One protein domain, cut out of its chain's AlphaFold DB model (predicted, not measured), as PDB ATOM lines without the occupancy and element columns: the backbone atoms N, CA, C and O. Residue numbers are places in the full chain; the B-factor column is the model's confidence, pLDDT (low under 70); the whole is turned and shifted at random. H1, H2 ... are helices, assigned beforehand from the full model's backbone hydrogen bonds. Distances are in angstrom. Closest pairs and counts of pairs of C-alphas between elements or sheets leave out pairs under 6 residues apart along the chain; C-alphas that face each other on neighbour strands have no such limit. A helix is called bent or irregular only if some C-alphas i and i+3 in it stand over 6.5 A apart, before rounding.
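AT A GLANCE: This is residues 21 to 174 of the 364 residues of an uncharacterized protein of Embleya scabrispora (UniProt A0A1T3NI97). Five aligned helices, H1, H2, H3, H5 and H6, make an up-and-down bundle, each running against the one before, with short H4 across one end. Residues 21 to 43 of H1 stick out as an arm that makes the length. The 154 printed residues, with six named helices in order H1 to H6 and no named strand, are all helix and loose: radius of gyration of the C-alphas 20.7 A, spans 81 by 26 by 25 A.

HOW THE PARTS SIT: H1, residues 21 to 71, and H2, residues 75 to 89, form a hairpin; H1 touches H2 with residues 54 to 69 alone, closest C-alphas Leu 55 and Gly 88, 6.2 A. H3, residues 97 to 120, touches H1, closest C-alphas Tyr 103 and Val 59, 5.7 A. H4, residues 122 to 127, is close but not clearly touching H3, about perpendicular at 89 degrees. H5, residues 130 to 151, touches H2, closest C-alphas Leu 143 and Arg 86, 4.9 A. H6, residues 155 to 172, touches H3, closest C-alphas Ile 165 and Gly 108, 6.1 A. H6 is irregular, with C-alphas 163 and 166 7.3 A apart. Every O i to N i+4 pair is within hydrogen-bond range in H3, H4 and H5; 44 of 47 are in H1, 10 of 11 in H2, 12 of 14 in H6.

IN THESE COORDINATES: H1 begins at C-alpha 21 (69.080, -8.484, 409.114) and is 75.2 A long; H3 is 34.5 A, H5 31.6 A. H6 ends at C-alpha 172 (125.287, 14.337, 380.154).

THE WHOLE: The C-alphas farthest apart, Trp 21 and Ala 126, are 80.8 A apart. The printed part has no cut and no long link. Residue 22 alone has pLDDT under 70.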
ATOM      1  N   TRP A  21      67.959  -7.834 409.800       71.12
ATOM      2  CA  TRP A  21      69.080  -8.484 409.114       71.12
ATOM      3  C   TRP A  21      69.635  -7.604 407.989       71.12
ATOM      4  O   TRP A  21      70.839  -7.350 407.919       71.12
ATOM      5  N   ALA A  22      68.744  -7.065 407.153       66.50
ATOM      6  CA  ALA A  22      69.110  -6.122 406.103       66.50
ATOM      7  C   ALA A  22      69.762  -4.858 406.684       66.50
ATOM      8  O   ALA A  22      70.796  -4.420 406.182       66.50
ATOM      9  N   SER A  23      69.218  -4.306 407.774       70.25
ATOM     10  CA  SER A  23      69.767  -3.109 408.416       70.25
ATOM     11  C   SER A  23      71.179  -3.332 408.956       70.25
ATOM     12  O   SER A  23      72.038  -2.480 408.748       70.25
ATOM     13  N   SER A  24      71.473  -4.487 409.558       71.81
ATOM     14  CA  SER A  24      72.798  -4.749 410.132       71.81
ATOM     15  C   SER A  24      73.849  -5.078 409.082       71.81
ATOM     16  O   SER A  24      74.994  -4.650 409.216       71.81
ATOM     17  N   VAL A  25      73.474  -5.766 407.999       70.12
ATOM     18  CA  VAL A  25      74.372  -5.980 406.855       70.12
ATOM     19  C   VAL A  25      74.681  -4.656 406.161       70.12
ATOM     20  O   VAL A  25      75.845  -4.373 405.877       70.12
ATOM     21  N   VAL A  26      73.668  -3.815 405.932       74.44
ATOM     22  CA  VAL A  26      73.848  -2.489 405.323       74.44
ATOM     23  C   VAL A  26      74.666  -1.575 406.232       74.44
ATOM     24  O   VAL A  26      75.583  -0.920 405.747       74.44
ATOM     25  N   LEU A  27      74.409  -1.562 407.544       75.62
ATOM     26  CA  LEU A  27      75.178  -0.777 408.512       75.62
ATOM     27  C   LEU A  27      76.629  -1.268 408.594       75.62
ATOM     28  O   LEU A  27      77.548  -0.454 408.566       75.62
ATOM     29  N   GLY A  28      76.850  -2.584 408.634       73.00
ATOM     30  CA  GLY A  28      78.182  -3.185 408.609       73.00
ATOM     31  C   GLY A  28      78.950  -2.808 407.343       73.00
ATOM     32  O   GLY A  28      80.063  -2.297 407.436       73.00
ATOM     33  N   ALA A  29      78.334  -2.962 406.169       74.69
ATOM     34  CA  ALA A  29      78.929  -2.573 404.893       74.69
ATOM     35  C   ALA A  29      79.222  -1.064 404.829       74.69
ATOM     36  O   ALA A  29      80.326  -0.669 404.457       74.69
ATOM     37  N   LEU A  30      78.273  -0.217 405.244       81.81
ATOM     38  CA  LEU A  30      78.432   1.238 405.276       81.81
ATOM     39  C   LEU A  30      79.575   1.652 406.207       81.81
ATOM     40  O   LEU A  30      80.409   2.469 405.820       81.81
ATOM     41  N   VAL A  31      79.646   1.085 407.414       81.88
ATOM     42  CA  VAL A  31      80.707   1.372 408.386       81.88
ATOM     43  C   VAL A  31      82.055   0.898 407.856       81.88
ATOM     44  O   VAL A  31      83.001   1.678 407.875       81.88
ATOM     45  N   THR A  32      82.163  -0.321 407.319       81.69
ATOM     46  CA  THR A  32      83.423  -0.827 406.754       81.69
ATOM     47  C   THR A  32      83.899   0.021 405.577       81.69
ATOM     48  O   THR A  32      85.074   0.382 405.531       81.69
ATOM     49  N   VAL A  33      83.003   0.403 404.663       85.19
ATOM     50  CA  VAL A  33      83.337   1.277 403.528       85.19
ATOM     51  C   VAL A  33      83.742   2.667 404.019       85.19
ATOM     52  O   VAL A  33      84.785   3.178 403.622       85.19
ATOM     53  N   THR A  34      82.972   3.271 404.926       81.25
ATOM     54  CA  THR A  34      83.233   4.632 405.424       81.25
ATOM     55  C   THR A  34      84.529   4.695 406.232       81.25
ATOM     56  O   THR A  34      85.375   5.548 405.973       81.25
ATOM     57  N   VAL A  35      84.725   3.768 407.175       85.00
ATOM     58  CA  VAL A  35      85.953   3.664 407.977       85.00
ATOM     59  C   VAL A  35      87.145   3.332 407.085       85.00
ATOM     60  O   VAL A  35      88.194   3.952 407.236       85.00
ATOM     61  N   GLY A  36      86.984   2.431 406.110       84.19
ATOM     62  CA  GLY A  36      88.020   2.102 405.132       84.19
ATOM     63  C   GLY A  36      88.454   3.315 404.306       84.19
ATOM     64  O   GLY A  36      89.648   3.583 404.197       84.19
ATOM     65  N   ILE A  37      87.503   4.109 403.803       85.44
ATOM     66  CA  ILE A  37      87.785   5.350 403.065       85.44
ATOM     67  C   ILE A  37      88.479   6.382 403.965       85.44
ATOM     68  O   ILE A  37      89.444   7.014 403.538       85.44
ATOM     69  N   LEU A  38      88.021   6.567 405.207       85.62
ATOM     70  CA  LEU A  38      88.626   7.522 406.143       85.62
ATOM     71  C   LEU A  38      90.049   7.117 406.550       85.62
ATOM     72  O   LEU A  38      90.933   7.975 406.601       85.62
ATOM     73  N   LEU A  39      90.282   5.828 406.804       87.56
ATOM     74  CA  LEU A  39      91.610   5.288 407.096       87.56
ATOM     75  C   LEU A  39      92.538   5.437 405.892       87.56
ATOM     76  O   LEU A  39      93.641   5.949 406.059       87.56
ATOM     77  N   ALA A  40      92.077   5.084 404.690       84.88
ATOM     78  CA  ALA A  40      92.849   5.253 403.462       84.88
ATOM     79  C   ALA A  40      93.213   6.729 403.222       84.88
ATOM     80  O   ALA A  40      94.359   7.043 402.907       84.88
ATOM     81  N   ARG A  41      92.274   7.658 403.456       87.88
ATOM     82  CA  ARG A  41      92.539   9.106 403.379       87.88
ATOM     83  C   ARG A  41      93.581   9.557 404.398       87.88
ATOM     84  O   ARG A  41      94.501  10.279 404.033       87.88
ATOM     85  N   ARG A  42      93.476   9.130 405.662       88.62
ATOM     86  CA  ARG A  42      94.484   9.474 406.680       88.62
ATOM     87  C   ARG A  42      95.855   8.879 406.365       88.62
ATOM     88  O   ARG A  42      96.849   9.572 406.540       88.62
ATOM     89  N   GLN A  43      95.915   7.636 405.891       90.94
ATOM     90  CA  GLN A  43      97.169   7.005 405.473       90.94
ATOM     91  C   GLN A  43      97.812   7.758 404.307       90.94
ATOM     92  O   GLN A  43      99.009   8.022 404.365       90.94
ATOM     93  N   SER A  44      97.021   8.181 403.315       90.31
ATOM     94  CA  SER A  44      97.501   9.011 402.206       90.31
ATOM     95  C   SER A  44      98.097  10.332 402.698       90.31
ATOM     96  O   SER A  44      99.200  10.675 402.296       90.31
ATOM     97  N   LEU A  45      97.418  11.039 403.613       91.31
ATOM     98  CA  LEU A  45      97.922  12.303 404.173       91.31
ATOM     99  C   LEU A  45      99.230  12.121 404.957       91.31
ATOM    100  O   LEU A  45     100.105  12.980 404.909       91.31
ATOM    101  N   ILE A  46      99.374  11.007 405.681       92.19
ATOM    102  CA  ILE A  46     100.613  10.687 406.406       92.19
ATOM    103  C   ILE A  46     101.745  10.373 405.422       92.19
ATOM    104  O   ILE A  46     102.853  10.871 405.599       92.19
ATOM    105  N   GLN A  47     101.481   9.577 404.382       93.19
ATOM    106  CA  GLN A  47     102.470   9.260 403.346       93.19
ATOM    107  C   GLN A  47     102.929  10.513 402.596       93.19
ATOM    108  O   GLN A  47     104.121  10.670 402.352       93.19
ATOM    109  N   GLU A  48     101.999  11.411 402.285       94.62
ATOM    110  CA  GLU A  48     102.269  12.697 401.647       94.62
ATOM    111  C   GLU A  48     103.137  13.598 402.530       94.62
ATOM    112  O   GLU A  48     104.160  14.102 402.074       94.62
ATOM    113  N   ALA A  49     102.806  13.731 403.818       92.38
ATOM    114  CA  ALA A  49     103.604  14.517 404.757       92.38
ATOM    115  C   ALA A  49     105.023  13.950 404.959       92.38
ATOM    116  O   ALA A  49     105.977  14.719 405.072       92.38
ATOM    117  N   LEU A  50     105.174  12.620 404.993       95.38
ATOM    118  CA  LEU A  50     106.482  11.965 405.093       95.38
ATOM    119  C   LEU A  50     107.311  12.150 403.817       95.38
ATOM    120  O   LEU A  50     108.494  12.470 403.907       95.38
ATOM    121  N   ALA A  51     106.691  11.995 402.644       95.19
ATOM    122  CA  ALA A  51     107.351  12.212 401.361       95.19
ATOM    123  C   ALA A  51     107.807  13.668 401.207       95.19
ATOM    124  O   ALA A  51     108.934  13.915 400.790       95.19
ATOM    125  N   ASP A  52     106.965  14.627 401.591       95.94
ATOM    126  CA  ASP A  52     107.316  16.045 401.590       95.94
ATOM    127  C   ASP A  52     108.496  16.341 402.522       95.94
ATOM    128  O   ASP A  52     109.428  17.028 402.113       95.94
ATOM    129  N   LEU A  53     108.485  15.813 403.752       96.06
ATOM    130  CA  LEU A  53     109.575  16.004 404.714       96.06
ATOM    131  C   LEU A  53     110.909  15.486 404.157       96.06
ATOM    132  O   LEU A  53     111.920  16.186 404.213       96.06
ATOM    133  N   GLU A  54     110.906  14.279 403.591       96.62
ATOM    134  CA  GLU A  54     112.103  13.687 402.997       96.62
ATOM    135  C   GLU A  54     112.553  14.468 401.750       96.62
ATOM    136  O   GLU A  54     113.747  14.702 401.562       96.62
ATOM    137  N   LEU A  55     111.622  14.958 400.926       97.06
ATOM    138  CA  LEU A  55     111.961  15.812 399.786       97.06
ATOM    139  C   LEU A  55     112.552  17.158 400.208       97.06
ATOM    140  O   LEU A  55     113.493  17.602 399.555       97.06
ATOM    141  N   VAL A  56     112.078  17.783 401.292       97.62
ATOM    142  CA  VAL A  56     112.689  19.009 401.842       97.62
ATOM    143  C   VAL A  56     114.153  18.757 402.209       97.62
ATOM    144  O   VAL A  56     115.024  19.554 401.859       97.62
ATOM    145  N   GLU A  57     114.452  17.628 402.857       96.38
ATOM    146  CA  GLU A  57     115.833  17.250 403.169       96.38
ATOM    147  C   GLU A  57     116.665  17.084 401.890       96.38
ATOM    148  O   GLU A  57     117.766  17.630 401.786       96.38
ATOM    149  N   LYS A  58     116.132  16.392 400.873       97.06
ATOM    150  CA  LYS A  58     116.837  16.219 399.594       97.06
ATOM    151  C   LYS A  58     117.049  17.539 398.857       97.06
ATOM    152  O   LYS A  58     118.129  17.733 398.307       97.06
ATOM    153  N   VAL A  59     116.075  18.450 398.868       97.81
ATOM    154  CA  VAL A  59     116.216  19.804 398.307       97.81
ATOM    155  C   VAL A  59     117.345  20.547 399.010       97.81
ATOM    156  O   VAL A  59     118.220  21.090 398.335       97.81
ATOM    157  N   ALA A  60     117.378  20.534 400.344       96.38
ATOM    158  CA  ALA A  60     118.423  21.199 401.115       96.38
ATOM    159  C   ALA A  60     119.815  20.624 400.808       96.38
ATOM    160  O   ALA A  60     120.752  21.382 400.544       96.38
ATOM    161  N   VAL A  61     119.943  19.291 400.776       96.12
ATOM    162  CA  VAL A  61     121.198  18.608 400.432       96.12
ATOM    163  C   VAL A  61     121.644  18.986 399.022       96.12
ATOM    164  O   VAL A  61     122.762  19.466 398.858       96.12
ATOM    165  N   LEU A  62     120.788  18.822 398.012       96.81
ATOM    166  CA  LEU A  62     121.128  19.098 396.613       96.81
ATOM    167  C   LEU A  62     121.463  20.576 396.379       96.81
ATOM    168  O   LEU A  62     122.467  20.886 395.737       96.81
ATOM    169  N   SER A  63     120.689  21.487 396.967       95.31
ATOM    170  CA  SER A  63     120.931  22.932 396.880       95.31
ATOM    171  C   SER A  63     122.283  23.316 397.480       95.31
ATOM    172  O   SER A  63     123.011  24.122 396.902       95.31
ATOM    173  N   ALA A  64     122.670  22.695 398.599       93.44
ATOM    174  CA  ALA A  64     123.980  22.908 399.207       93.44
ATOM    175  C   ALA A  64     125.135  22.389 398.328       93.44
ATOM    176  O   ALA A  64     126.245  22.916 398.415       93.44
ATOM    177  N   GLN A  65     124.900  21.398 397.461       93.06
ATOM    178  CA  GLN A  65     125.929  20.860 396.563       93.06
ATOM    179  C   GLN A  65     126.199  21.760 395.349       93.06
ATOM    180  O   GLN A  65     127.329  21.774 394.870       93.06
ATOM    181  N   VAL A  66     125.239  22.565 394.875       91.38
ATOM    182  CA  VAL A  66     125.434  23.424 393.683       91.38
ATOM    183  C   VAL A  66     126.631  24.386 393.827       91.38
ATOM    184  O   VAL A  66     127.492  24.404 392.942       91.38
ATOM    185  N   PRO A  67     126.785  25.153 394.928       89.25
ATOM    186  CA  PRO A  67     127.968  25.996 395.126       89.25
ATOM    187  C   PRO A  67     129.266  25.197 395.277       89.25
ATOM    188  O   PRO A  67     130.331  25.687 394.902       89.25
ATOM    189  N   HIS A  68     129.193  23.981 395.825       87.38
ATOM    190  CA  HIS A  68     130.362  23.115 395.971       87.38
ATOM    191  C   HIS A  68     130.850  22.663 394.597       87.38
ATOM    192  O   HIS A  68     131.998  22.945 394.257       87.38
ATOM    193  N   LEU A  69     129.948  22.111 393.774       88.69
ATOM    194  CA  LEU A  69     130.217  21.694 392.397       88.69
ATOM    195  C   LEU A  69     130.819  22.822 391.554       88.69
ATOM    196  O   LEU A  69     131.730  22.576 390.767       88.69
ATOM    197  N   ARG A  70     130.381  24.068 391.767       84.50
ATOM    198  CA  ARG A  70     130.925  25.245 391.074       84.50
ATOM    199  C   ARG A  70     132.420  25.449 391.314       84.50
ATOM    200  O   ARG A  70     133.131  25.856 390.397       84.50
ATOM    201  N   ASN A  71     132.885  25.187 392.533       81.12
ATOM    202  CA  ASN A  71     134.246  25.501 392.962       81.12
ATOM    203  C   ASN A  71     135.187  24.301 392.855       81.12
ATOM    204  O   ASN A  71     136.360  24.464 392.517       81.12
ATOM    205  N   ARG A  72     134.693  23.102 393.173       80.19
ATOM    206  CA  ARG A  72     135.442  21.844 393.151       80.19
ATOM    207  C   ARG A  72     134.491  20.711 392.805       80.19
ATOM    208  O   ARG A  72     133.339  20.707 393.217       80.19
ATOM    209  N   SER A  73     134.965  19.755 392.020       82.44
ATOM    210  CA  SER A  73     134.165  18.573 391.721       82.44
ATOM    211  C   SER A  73     135.103  17.396 391.533       82.44
ATOM    212  O   SER A  73     135.995  17.440 390.691       82.44
ATOM    213  N   SER A  74     134.910  16.361 392.332       90.81
ATOM    214  CA  SER A  74     135.437  15.026 392.068       90.81
ATOM    215  C   SER A  74     134.381  14.169 391.362       90.81
ATOM    216  O   SER A  74     133.183  14.469 391.406       90.81
ATOM    217  N   SER A  75     134.823  13.082 390.731       91.81
ATOM    218  CA  SER A  75     133.951  12.029 390.191       91.81
ATOM    219  C   SER A  75     132.953  11.536 391.239       91.81
ATOM    220  O   SER A  75     131.745  11.530 391.004       91.81
ATOM    221  N   GLY A  76     133.450  11.193 392.429       92.81
ATOM    222  CA  GLY A  76     132.647  10.680 393.534       92.81
ATOM    223  C   GLY A  76     131.558  11.649 393.990       92.81
ATOM    224  O   GLY A  76     130.428  11.226 394.225       92.81
ATOM    225  N   GLU A  77     131.856  12.947 394.070       93.56
ATOM    226  CA  GLU A  77     130.861  13.965 394.429       93.56
ATOM    227  C   GLU A  77     129.769  14.093 393.367       93.56
ATOM    228  O   GLU A  77     128.592  14.066 393.719       93.56
ATOM    229  N   ILE A  78     130.136  14.176 392.082       95.56
ATOM    230  CA  ILE A  78     129.164  14.274 390.983       95.56
ATOM    231  C   ILE A  78     128.265  13.031 390.942       95.56
ATOM    232  O   ILE A  78     127.041  13.149 390.877       95.56
ATOM    233  N   VAL A  79     128.849  11.835 391.053       96.06
ATOM    234  CA  VAL A  79     128.096  10.571 391.080       96.06
ATOM    235  C   VAL A  79     127.161  10.510 392.290       96.06
ATOM    236  O   VAL A  79     125.993  10.146 392.140       96.06
ATOM    237  N   ARG A  80     127.635  10.900 393.481       95.38
ATOM    238  CA  ARG A  80     126.817  10.938 394.702       95.38
ATOM    239  C   ARG A  80     125.633  11.886 394.553       95.38
ATOM    240  O   ARG A  80     124.513  11.507 394.874       95.38
ATOM    241  N   VAL A  81     125.859  13.077 394.010       96.00
ATOM    242  CA  VAL A  81     124.804  14.066 393.775       96.00
ATOM    243  C   VAL A  81     123.728  13.517 392.832       96.00
ATOM    244  O   VAL A  81     122.539  13.622 393.131       96.00
ATOM    245  N   CYS A  82     124.117  12.859 391.736       96.62
ATOM    246  CA  CYS A  82     123.156  12.206 390.847       96.62
ATOM    247  C   CYS A  82     122.411  11.046 391.539       96.62
ATOM    248  O   CYS A  82     121.231  10.817 391.268       96.62
ATOM    249  N   TYR A  83     123.070  10.321 392.449       95.81
ATOM    250  CA  TYR A  83     122.436   9.266 393.241       95.81
ATOM    251  C   TYR A  83     121.388   9.828 394.213       95.81
ATOM    252  O   TYR A  83     120.273   9.304 394.278       95.81
ATOM    253  N   ASP A  84     121.704  10.921 394.909       94.94
ATOM    254  CA  ASP A  84     120.784  11.614 395.817       94.94
ATOM    255  C   ASP A  84     119.591  12.220 395.059       94.94
ATOM    256  O   ASP A  84     118.439  12.089 395.490       94.94
ATOM    257  N   ALA A  85     119.842  12.790 393.876       96.44
ATOM    258  CA  ALA A  85     118.808  13.252 392.951       96.44
ATOM    259  C   ALA A  85     117.932  12.108 392.415       96.44
ATOM    260  O   ALA A  85     116.770  12.310 392.078       96.44
ATOM    261  N   ARG A  86     118.446  10.879 392.333       96.56
ATOM    262  CA  ARG A  86     117.641   9.716 391.940       96.56
ATOM    263  C   ARG A  86     116.770   9.223 393.090       96.56
ATOM    264  O   ARG A  86     115.639   8.810 392.847       96.56
ATOM    265  N   ALA A  87     117.282   9.243 394.318       93.81
ATOM    266  CA  ALA A  87     116.569   8.730 395.485       93.81
ATOM    267  C   ALA A  87     115.229   9.453 395.710       93.81
ATOM    268  O   ALA A  87     114.205   8.795 395.888       93.81
ATOM    269  N   GLY A  88     115.199  10.787 395.607       95.00
ATOM    270  CA  GLY A  88     113.961  11.551 395.799       95.00
ATOM    271  C   GLY A  88     112.934  11.396 394.667       95.00
ATOM    272  O   GLY A  88     111.741  11.564 394.905       95.00
ATOM    273  N   MET A  89     113.334  10.960 393.462       95.94
ATOM    274  CA  MET A  89     112.383  10.698 392.363       95.94
ATOM    275  C   MET A  89     111.323   9.651 392.725       95.94
ATOM    276  O   MET A  89     110.197   9.714 392.229       95.94
ATOM    277  N   ALA A  90     111.662   8.692 393.594       93.31
ATOM    278  CA  ALA A  90     110.733   7.661 394.051       93.31
ATOM    279  C   ALA A  90     109.609   8.214 394.949       93.31
ATOM    280  O   ALA A  90     108.542   7.602 395.028       93.31
ATOM    281  N   LEU A  91     109.830   9.369 395.582       95.06
ATOM    282  CA  LEU A  91     108.905  10.012 396.521       95.06
ATOM    283  C   LEU A  91     107.916  10.947 395.820       95.06
ATOM    284  O   LEU A  91     106.824  11.188 396.328       95.06
ATOM    285  N   LEU A  92     108.261  11.436 394.624       96.25
ATOM    286  CA  LEU A  92     107.449  12.395 393.870       96.25
ATOM    287  C   LEU A  92     105.983  11.986 393.666       96.25
ATOM    288  O   LEU A  92     105.130  12.862 393.767       96.25
ATOM    289  N   PRO A  93     105.631  10.708 393.411       93.44
ATOM    290  CA  PRO A  93     104.229  10.318 393.277       93.44
ATOM    291  C   PRO A  93     103.401  10.464 394.561       93.44
ATOM    292  O   PRO A  93     102.178  10.428 394.473       93.44
ATOM    293  N   LEU A  94     104.051  10.558 395.726       93.19
ATOM    294  CA  LEU A  94     103.409  10.661 397.039       93.19
ATOM    295  C   LEU A  94     103.372  12.104 397.560       93.19
ATOM    296  O   LEU A  94     102.553  12.408 398.415       93.19
ATOM    297  N   ALA A  95     104.247  12.973 397.059       95.38
ATOM    298  CA  ALA A  95     104.427  14.337 397.544       95.38
ATOM    299  C   ALA A  95     103.402  15.335 396.982       95.38
ATOM    300  O   ALA A  95     102.823  15.126 395.908       95.38
ATOM    301  N   ARG A  96     103.246  16.482 397.653       95.00
ATOM    302  CA  ARG A  96     102.423  17.599 397.156       95.00
ATOM    303  C   ARG A  96     103.006  18.225 395.903       95.00
ATOM    304  O   ARG A  96     104.218  18.280 395.717       95.00
ATOM    305  N   GLY A  97     102.134  18.786 395.065       94.75
ATOM    306  CA  GLY A  97     102.542  19.412 393.805       94.75
ATOM    307  C   GLY A  97     103.599  20.510 393.968       94.75
ATOM    308  O   GLY A  97     104.514  20.583 393.157       94.75
ATOM    309  N   THR A  98     103.530  21.309 395.036       95.81
ATOM    310  CA  THR A  98     104.538  22.341 395.336       95.81
ATOM    311  C   THR A  98     105.906  21.732 395.640       95.81
ATOM    312  O   THR A  98     106.895  22.167 395.058       95.81
ATOM    313  N   MET A  99     105.955  20.681 396.468       97.12
ATOM    314  CA  MET A  99     107.203  19.981 396.789       97.12
ATOM    315  C   MET A  99     107.771  19.227 395.589       97.12
ATOM    316  O   MET A  99     108.986  19.182 395.414       97.12
ATOM    317  N   GLN A 100     106.909  18.671 394.730       97.69
ATOM    318  CA  GLN A 100     107.349  18.074 393.470       97.69
ATOM    319  C   GLN A 100     108.071  19.107 392.598       97.69
ATOM    320  O   GLN A 100     109.160  18.819 392.109       97.69
ATOM    321  N   THR A 101     107.481  20.292 392.412       97.75
ATOM    322  CA  THR A 101     108.081  21.373 391.618       97.75
ATOM    323  C   THR A 101     109.428  21.803 392.190       97.75
ATOM    324  O   THR A 101     110.422  21.738 391.475       97.75
ATOM    325  N   GLU A 102     109.489  22.147 393.478       97.94
ATOM    326  CA  GLU A 102     110.724  22.615 394.125       97.94
ATOM    327  C   GLU A 102     111.859  21.579 394.024       97.94
ATOM    328  O   GLU A 102     113.001  21.906 393.684       97.94
ATOM    329  N   TYR A 103     111.540  20.298 394.239       98.38
ATOM    330  CA  TYR A 103     112.507  19.218 394.072       98.38
ATOM    331  C   TYR A 103     113.007  19.092 392.630       98.38
ATOM    332  O   TYR A 103     114.210  18.977 392.399       98.38
ATOM    333  N   LEU A 104     112.102  19.117 391.649       98.31
ATOM    334  CA  LEU A 104     112.452  18.967 390.235       98.31
ATOM    335  C   LEU A 104     113.263  20.155 389.706       98.31
ATOM    336  O   LEU A 104     114.195  19.941 388.932       98.31
ATOM    337  N   GLU A 105     112.946  21.377 390.135       97.81
ATOM    338  CA  GLU A 105     113.733  22.579 389.839       97.81
ATOM    339  C   GLU A 105     115.148  22.459 390.414       97.81
ATOM    340  O   GLU A 105     116.130  22.697 389.707       97.81
ATOM    341  N   THR A 106     115.264  21.991 391.660       97.88
ATOM    342  CA  THR A 106     116.558  21.761 392.316       97.88
ATOM    343  C   THR A 106     117.383  20.702 391.582       97.88
ATOM    344  O   THR A 106     118.570  20.906 391.323       97.88
ATOM    345  N   VAL A 107     116.765  19.580 391.194       98.12
ATOM    346  CA  VAL A 107     117.429  18.542 390.391       98.12
ATOM    347  C   VAL A 107     117.876  19.102 389.041       98.12
ATOM    348  O   VAL A 107     119.007  18.848 388.634       98.12
ATOM    349  N   GLY A 108     117.033  19.886 388.364       97.19
ATOM    350  CA  GLY A 108     117.391  20.556 387.113       97.19
ATOM    351  C   GLY A 108     118.635  21.433 387.262       97.19
ATOM    352  O   GLY A 108     119.612  21.227 386.546       97.19
ATOM    353  N   ALA A 109     118.647  22.321 388.259       96.19
ATOM    354  CA  ALA A 109     119.770  23.220 388.528       96.19
ATOM    355  C   ALA A 109     121.081  22.471 388.826       96.19
ATOM    356  O   ALA A 109     122.156  22.879 388.387       96.19
ATOM    357  N   VAL A 110     120.999  21.359 389.559       97.25
ATOM    358  CA  VAL A 110     122.146  20.488 389.831       97.25
ATOM    359  C   VAL A 110     122.676  19.838 388.554       97.25
ATOM    360  O   VAL A 110     123.885  19.838 388.327       97.25
ATOM    361  N   LEU A 111     121.795  19.277 387.723       97.62
ATOM    362  CA  LEU A 111     122.204  18.622 386.482       97.62
ATOM    363  C   LEU A 111     122.808  19.620 385.489       97.62
ATOM    364  O   LEU A 111     123.829  19.310 384.877       97.62
ATOM    365  N   ASP A 112     122.234  20.820 385.385       96.06
ATOM    366  CA  ASP A 112     122.777  21.916 384.577       96.06
ATOM    367  C   ASP A 112     124.169  22.339 385.068       96.06
ATOM    368  O   ASP A 112     125.077  22.584 384.272       96.06
ATOM    369  N   GLU A 113     124.378  22.393 386.386       96.25
ATOM    370  CA  GLU A 113     125.686  22.698 386.960       96.25
ATOM    371  C   GLU A 113     126.714  21.603 386.642       96.25
ATOM    372  O   GLU A 113     127.834  21.920 386.240       96.25
ATOM    373  N   ILE A 114     126.343  20.324 386.759       96.44
ATOM    374  CA  ILE A 114     127.212  19.199 386.380       96.44
ATOM    375  C   ILE A 114     127.574  19.287 384.894       96.44
ATOM    376  O   ILE A 114     128.750  19.178 384.544       96.44
ATOM    377  N   GLU A 115     126.588  19.528 384.027       95.56
ATOM    378  CA  GLU A 115     126.808  19.685 382.588       95.56
ATOM    379  C   GLU A 115     127.790  20.822 382.313       95.56
ATOM    380  O   GLU A 115     128.791  20.630 381.622       95.56
ATOM    381  N   ARG A 116     127.553  21.991 382.913       93.38
ATOM    382  CA  ARG A 116     128.422  23.159 382.774       93.38
ATOM    383  C   ARG A 116     129.851  22.853 383.211       93.38
ATOM    384  O   ARG A 116     130.795  23.295 382.554       93.38
ATOM    385  N   ARG A 117     130.039  22.108 384.304       92.25
ATOM    386  CA  ARG A 117     131.370  21.718 384.794       92.25
ATOM    387  C   ARG A 117     132.074  20.780 383.818       92.25
ATOM    388  O   ARG A 117     133.217  21.054 383.457       92.25
ATOM    389  N   LEU A 118     131.394  19.748 383.325       92.69
ATOM    390  CA  LEU A 118     131.950  18.825 382.328       92.69
ATOM    391  C   LEU A 118     132.232  19.505 380.979       92.69
ATOM    392  O   LEU A 118     133.175  19.119 380.290       92.69
ATOM    393  N   ALA A 119     131.454  20.533 380.629       90.81
ATOM    394  CA  ALA A 119     131.613  21.337 379.418       90.81
ATOM    395  C   ALA A 119     132.712  22.412 379.517       90.81
ATOM    396  O   ALA A 119     133.072  23.000 378.501       90.81
ATOM    397  N   THR A 120     133.271  22.674 380.705       89.19
ATOM    398  CA  THR A 120     134.269  23.748 380.900       89.19
ATOM    399  C   THR A 120     135.553  23.313 381.601       89.19
ATOM    400  O   THR A 120     136.528  24.061 381.582       89.19
ATOM    401  N   SER A 121     135.595  22.127 382.214       90.06
ATOM    402  CA  SER A 121     136.749  21.664 382.987       90.06
ATOM    403  C   SER A 121     137.428  20.471 382.328       90.06
ATOM    404  O   SER A 121     136.959  19.340 382.425       90.06
ATOM    405  N   LEU A 122     138.583  20.721 381.712       91.31
ATOM    406  CA  LEU A 122     139.435  19.670 381.157       91.31
ATOM    407  C   LEU A 122     140.018  18.755 382.250       91.31
ATOM    408  O   LEU A 122     140.208  17.565 382.017       91.31
ATOM    409  N   ASP A 123     140.226  19.279 383.462       89.50
ATOM    410  CA  ASP A 123     140.733  18.516 384.610       89.50
ATOM    411  C   ASP A 123     139.823  17.338 384.997       89.50
ATOM    412  O   ASP A 123     140.318  16.273 385.369       89.50
ATOM    413  N   LEU A 124     138.497  17.491 384.873       89.75
ATOM    414  CA  LEU A 124     137.556  16.389 385.112       89.75
ATOM    415  C   LEU A 124     137.771  15.260 384.102       89.75
ATOM    416  O   LEU A 124     137.861  14.096 384.480       89.75
ATOM    417  N   HIS A 125     137.959  15.609 382.828       92.00
ATOM    418  CA  HIS A 125     138.293  14.632 381.789       92.00
ATOM    419  C   HIS A 125     139.656  13.987 382.038       92.00
ATOM    420  O   HIS A 125     139.803  12.788 381.833       92.00
ATOM    421  N   ALA A 126     140.642  14.753 382.514       90.12
ATOM    422  CA  ALA A 126     141.993  14.255 382.761       90.12
ATOM    423  C   ALA A 126     142.048  13.207 383.881       90.12
ATOM    424  O   ALA A 126     142.798  12.233 383.781       90.12
ATOM    425  N   THR A 127     141.298  13.445 384.958       90.06
ATOM    426  CA  THR A 127     141.444  12.725 386.230       90.06
ATOM    427  C   THR A 127     140.525  11.522 386.362       90.06
ATOM    428  O   THR A 127     140.869  10.593 387.087       90.06
ATOM    429  N   TRP A 128     139.391  11.508 385.661       92.19
ATOM    430  CA  TRP A 128     138.423  10.426 385.808       92.19
ATOM    431  C   TRP A 128     138.886   9.141 385.119       92.19
ATOM    432  O   TRP A 128     139.299   9.147 383.956       92.19
ATOM    433  N   THR A 129     138.791   8.006 385.798       91.19
ATOM    434  CA  THR A 129     139.055   6.682 385.218       91.19
ATOM    435  C   THR A 129     137.896   6.213 384.334       91.19
ATOM    436  O   THR A 129     136.804   6.781 384.369       91.19
ATOM    437  N   GLY A 130     138.113   5.164 383.530       91.31
ATOM    438  CA  GLY A 130     137.036   4.534 382.750       91.31
ATOM    439  C   GLY A 130     135.857   4.114 383.637       91.31
ATOM    440  O   GLY A 130     134.729   4.525 383.390       91.31
ATOM    441  N   ASP A 131     136.141   3.435 384.750       94.50
ATOM    442  CA  ASP A 131     135.132   3.001 385.725       94.50
ATOM    443  C   ASP A 131     134.348   4.164 386.357       94.50
ATOM    444  O   ASP A 131     133.203   4.011 386.786       94.50
ATOM    445  N   GLU A 132     134.963   5.339 386.498       95.12
ATOM    446  CA  GLU A 132     134.279   6.536 386.994       95.12
ATOM    447  C   GLU A 132     133.300   7.097 385.966       95.12
ATOM    448  O   GLU A 132     132.177   7.443 386.336       95.12
ATOM    449  N   TRP A 133     133.684   7.113 384.688       95.12
ATOM    450  CA  TRP A 133     132.782   7.464 383.593       95.12
ATOM    451  C   TRP A 133     131.625   6.473 383.468       95.12
ATOM    452  O   TRP A 133     130.472   6.896 383.387       95.12
ATOM    453  N   ASP A 134     131.893   5.171 383.549       95.75
ATOM    454  CA  ASP A 134     130.853   4.140 383.481       95.75
ATOM    455  C   ASP A 134     129.855   4.264 384.638       95.75
ATOM    456  O   ASP A 134     128.638   4.239 384.427       95.75
ATOM    457  N   ARG A 135     130.346   4.486 385.866       96.56
ATOM    458  CA  ARG A 135     129.486   4.753 387.031       96.56
ATOM    459  C   ARG A 135     128.661   6.022 386.854       96.56
ATOM    460  O   ARG A 135     127.479   6.030 387.193       96.56
ATOM    461  N   PHE A 136     129.259   7.087 386.326       97.06
ATOM    462  CA  PHE A 136     128.539   8.318 386.022       97.06
ATOM    463  C   PHE A 136     127.407   8.073 385.013       97.06
ATOM    464  O   PHE A 136     126.266   8.461 385.274       97.06
ATOM    465  N   HIS A 137     127.679   7.365 383.917       97.12
ATOM    466  CA  HIS A 137     126.675   7.037 382.905       97.12
ATOM    467  C   HIS A 137     125.553   6.145 383.440       97.12
ATOM    468  O   HIS A 137     124.380   6.421 383.169       97.12
ATOM    469  N   ASP A 138     125.876   5.123 384.239       97.25
ATOM    470  CA  ASP A 138     124.873   4.272 384.890       97.25
ATOM    471  C   ASP A 138     123.944   5.103 385.785       97.25
ATOM    472  O   ASP A 138     122.719   5.014 385.667       97.25
ATOM    473  N   VAL A 139     124.495   5.983 386.629       97.44
ATOM    474  CA  VAL A 139     123.676   6.800 387.533       97.44
ATOM    475  C   VAL A 139     122.831   7.828 386.771       97.44
ATOM    476  O   VAL A 139     121.649   7.977 387.093       97.44
ATOM    477  N   VAL A 140     123.367   8.488 385.739       97.88
ATOM    478  CA  VAL A 140     122.598   9.421 384.889       97.88
ATOM    479  C   VAL A 140     121.459   8.698 384.159       97.88
ATOM    480  O   VAL A 140     120.328   9.187 384.141       97.88
ATOM    481  N   SER A 141     121.718   7.506 383.615       97.62
ATOM    482  CA  SER A 141     120.703   6.683 382.945       97.62
ATOM    483  C   SER A 141     119.588   6.257 383.908       97.62
ATOM    484  O   SER A 141     118.400   6.414 383.617       97.62
ATOM    485  N   ARG A 142     119.952   5.797 385.112       97.69
ATOM    486  CA  ARG A 142     118.981   5.420 386.151       97.69
ATOM    487  C   ARG A 142     118.181   6.609 386.674       97.69
ATOM    488  O   ARG A 142     117.015   6.435 387.022       97.69
ATOM    489  N   LEU A 143     118.779   7.798 386.743       97.50
ATOM    490  CA  LEU A 143     118.072   9.032 387.084       97.50
ATOM    491  C   LEU A 143     117.023   9.379 386.019       97.50
ATOM    492  O   LEU A 143     115.870   9.644 386.365       97.50
ATOM    493  N   ALA A 144     117.389   9.310 384.736       97.19
ATOM    494  CA  ALA A 144     116.461   9.538 383.630       97.19
ATOM    495  C   ALA A 144     115.297   8.527 383.639       97.19
ATOM    496  O   ALA A 144     114.137   8.906 383.456       97.19
ATOM    497  N   GLU A 145     115.572   7.247 383.915       97.31
ATOM    498  CA  GLU A 145     114.519   6.233 384.044       97.31
ATOM    499  C   GLU A 145     113.613   6.488 385.255       97.31
ATOM    500  O   GLU A 145     112.390   6.417 385.133       97.31
ATOM    501  N   ALA A 146     114.173   6.863 386.409       96.69
ATOM    502  CA  ALA A 146     113.377   7.207 387.585       96.69
ATOM    503  C   ALA A 146     112.429   8.389 387.306       96.69
ATOM    504  O   ALA A 146     111.236   8.315 387.616       96.69
ATOM    505  N   ALA A 147     112.919   9.434 386.629       96.12
ATOM    506  CA  ALA A 147     112.100  10.568 386.201       96.12
ATOM    507  C   ALA A 147     111.004  10.146 385.201       96.12
ATOM    508  O   ALA A 147     109.862  10.612 385.274       96.12
ATOM    509  N   ARG A 148     111.306   9.213 384.286       96.25
ATOM    510  CA  ARG A 148     110.332   8.644 383.340       96.25
ATOM    511  C   ARG A 148     109.221   7.873 384.044       96.25
ATOM    512  O   ARG A 148     108.054   8.057 383.693       96.25
ATOM    513  N   VAL A 149     109.562   7.038 385.025       96.00
ATOM    514  CA  VAL A 149     108.589   6.284 385.829       96.00
ATOM    515  C   VAL A 149     107.704   7.238 386.633       96.00
ATOM    516  O   VAL A 149     106.478   7.116 386.578       96.00
ATOM    517  N   ALA A 150     108.289   8.232 387.305       94.62
ATOM    518  CA  ALA A 150     107.544   9.224 388.079       94.62
ATOM    519  C   ALA A 150     106.589  10.063 387.197       94.62
ATOM    520  O   ALA A 150     105.429  10.283 387.555       94.62
ATOM    521  N   ALA A 151     107.005  10.426 385.979       95.06
ATOM    522  CA  ALA A 151     106.185  11.165 385.010       95.06
ATOM    523  C   ALA A 151     104.926  10.419 384.516       95.06
ATOM    524  O   ALA A 151     104.004  11.042 383.972       95.06
ATOM    525  N   ARG A 152     104.854   9.089 384.687       94.56
ATOM    526  CA  ARG A 152     103.628   8.320 384.400       94.56
ATOM    527  C   ARG A 152     102.521   8.626 385.409       94.56
ATOM    528  O   ARG A 152     101.353   8.517 385.058       94.56
ATOM    529  N   ARG A 153     102.890   9.022 386.632       92.69
ATOM    530  CA  ARG A 153     101.977   9.228 387.766       92.69
ATOM    531  C   ARG A 153     101.707  10.698 388.088       92.69
ATOM    532  O   ARG A 153     100.715  10.979 388.745       92.69
ATOM    533  N   SER A 154     102.537  11.627 387.608       94.62
ATOM    534  CA  SER A 154     102.372  13.068 387.850       94.62
ATOM    535  C   SER A 154     102.541  13.901 386.576       94.62
ATOM    536  O   SER A 154     103.516  13.753 385.834       94.62
ATOM    537  N   ALA A 155     101.590  14.811 386.336       94.69
ATOM    538  CA  ALA A 155     101.650  15.778 385.240       94.69
ATOM    539  C   ALA A 155     102.763  16.823 385.447       94.69
ATOM    540  O   ALA A 155     103.436  17.183 384.482       94.69
ATOM    541  N   ILE A 156     103.008  17.240 386.696       95.81
ATOM    542  CA  ILE A 156     104.078  18.187 387.057       95.81
ATOM    543  C   ILE A 156     105.443  17.582 386.724       95.81
ATOM    544  O   ILE A 156     106.260  18.215 386.053       95.81
ATOM    545  N   VAL A 157     105.655  16.320 387.118       95.50
ATOM    546  CA  VAL A 157     106.888  15.587 386.802       95.50
ATOM    547  C   VAL A 157     107.051  15.445 385.294       95.50
ATOM    548  O   VAL A 157     108.138  15.652 384.767       95.50
ATOM    549  N   ARG A 158     105.976  15.131 384.562       97.00
ATOM    550  CA  ARG A 158     106.020  15.002 383.099       97.00
ATOM    551  C   ARG A 158     106.442  16.297 382.401       97.00
ATOM    552  O   ARG A 158     107.223  16.225 381.448       97.00
ATOM    553  N   ALA A 159     105.951  17.444 382.870       96.50
ATOM    554  CA  ALA A 159     106.321  18.752 382.342       96.50
ATOM    555  C   ALA A 159     107.821  19.029 382.545       96.50
ATOM    556  O   ALA A 159     108.535  19.233 381.565       96.50
ATOM    557  N   HIS A 160     108.321  18.910 383.780       96.06
ATOM    558  CA  HIS A 160     109.742  19.121 384.097       96.06
ATOM    559  C   HIS A 160     110.666  18.108 383.424       96.06
ATOM    560  O   HIS A 160     111.751  18.458 382.962       96.06
ATOM    561  N   ARG A 161     110.236  16.844 383.326       95.56
ATOM    562  CA  ARG A 161     111.001  15.802 382.639       95.56
ATOM    563  C   ARG A 161     111.262  16.198 381.191       95.56
ATOM    564  O   ARG A 161     112.393  16.138 380.732       95.56
ATOM    565  N   THR A 162     110.213  16.624 380.496       95.50
ATOM    566  CA  THR A 162     110.290  16.973 379.075       95.50
ATOM    567  C   THR A 162     111.054  18.280 378.853       95.50
ATOM    568  O   THR A 162     111.821  18.371 377.898       95.50
ATOM    569  N   ALA A 163     110.862  19.271 379.727       95.06
ATOM    570  CA  ALA A 163     111.479  20.588 379.595       95.06
ATOM    571  C   ALA A 163     112.966  20.608 379.990       95.06
ATOM    572  O   ALA A 163     113.758  21.257 379.313       95.06
ATOM    573  N   THR A 164     113.345  19.882 381.047       95.44
ATOM    574  CA  THR A 164     114.654  20.049 381.700       95.44
ATOM    575  C   THR A 164     115.412  18.731 381.838       95.44
ATOM    576  O   THR A 164     116.504  18.588 381.292       95.44
ATOM    577  N   ILE A 165     114.841  17.726 382.515       96.12
ATOM    578  CA  ILE A 165     115.611  16.536 382.930       96.12
ATOM    579  C   ILE A 165     116.018  15.659 381.735       96.12
ATOM    580  O   ILE A 165     117.185  15.284 381.629       96.12
ATOM    581  N   ASP A 166     115.102  15.331 380.817       96.69
ATOM    582  CA  ASP A 166     115.407  14.486 379.649       96.69
ATOM    583  C   ASP A 166     116.450  15.146 378.720       96.69
ATOM    584  O   ASP A 166     117.395  14.461 378.316       96.69
ATOM    585  N   PRO A 167     116.339  16.446 378.360       97.56
ATOM    586  CA  PRO A 167     117.376  17.123 377.585       97.56
ATOM    587  C   PRO A 167     118.754  17.094 378.252       97.56
ATOM    588  O   PRO A 167     119.729  16.740 377.588       97.56
ATOM    589  N   VAL A 168     118.841  17.430 379.543       97.38
ATOM    590  CA  VAL A 168     120.126  17.519 380.255       97.38
ATOM    591  C   VAL A 168     120.745  16.138 380.433       97.38
ATOM    592  O   VAL A 168     121.900  15.936 380.077       97.38
ATOM    593  N   THR A 169     119.981  15.144 380.891       97.44
ATOM    594  CA  THR A 169     120.493  13.769 381.053       97.44
ATOM    595  C   THR A 169     120.967  13.163 379.730       97.44
ATOM    596  O   THR A 169     121.957  12.434 379.719       97.44
ATOM    597  N   ARG A 170     120.340  13.513 378.597       96.75
ATOM    598  CA  ARG A 170     120.820  13.116 377.264       96.75
ATOM    599  C   ARG A 170     122.164  13.756 376.918       96.75
ATOM    600  O   ARG A 170     123.028  13.060 376.393       96.75
ATOM    601  N   ARG A 171     122.349  15.050 377.200       95.75
ATOM    602  CA  ARG A 171     123.632  15.742 376.978       95.75
ATOM    603  C   ARG A 171     124.720  15.207 377.908       95.75
ATOM    604  O   ARG A 171     125.807  14.893 377.439       95.75
ATOM    605  N   LEU A 172     124.401  14.987 379.185       96.06
ATOM    606  CA  LEU A 172     125.287  14.337 380.154       96.06
ATOM    607  C   LEU A 172     125.704  12.929 379.700       96.06
ATOM    608  O   LEU A 172     126.871  12.565 379.809       96.06
ATOM    609  N   GLY A 173     124.773  12.158 379.135       94.56
ATOM    610  CA  GLY A 173     125.049  10.835 378.571       94.56
ATOM    611  C   GLY A 173     125.900  10.840 377.295       94.56
ATOM    612  O   GLY A 173     126.365   9.781 376.894       94.56
ATOM    613  N   ALA A 174     126.104  11.998 376.656       92.75
ATOM    614  CA  ALA A 174     126.934  12.130 375.459       92.75
ATOM    615  C   ALA A 174     128.408  12.442 375.768       92.75
ATOM    616  O   ALA A 174     129.254  12.303 374.883       92.75
TER     617      ALA A 174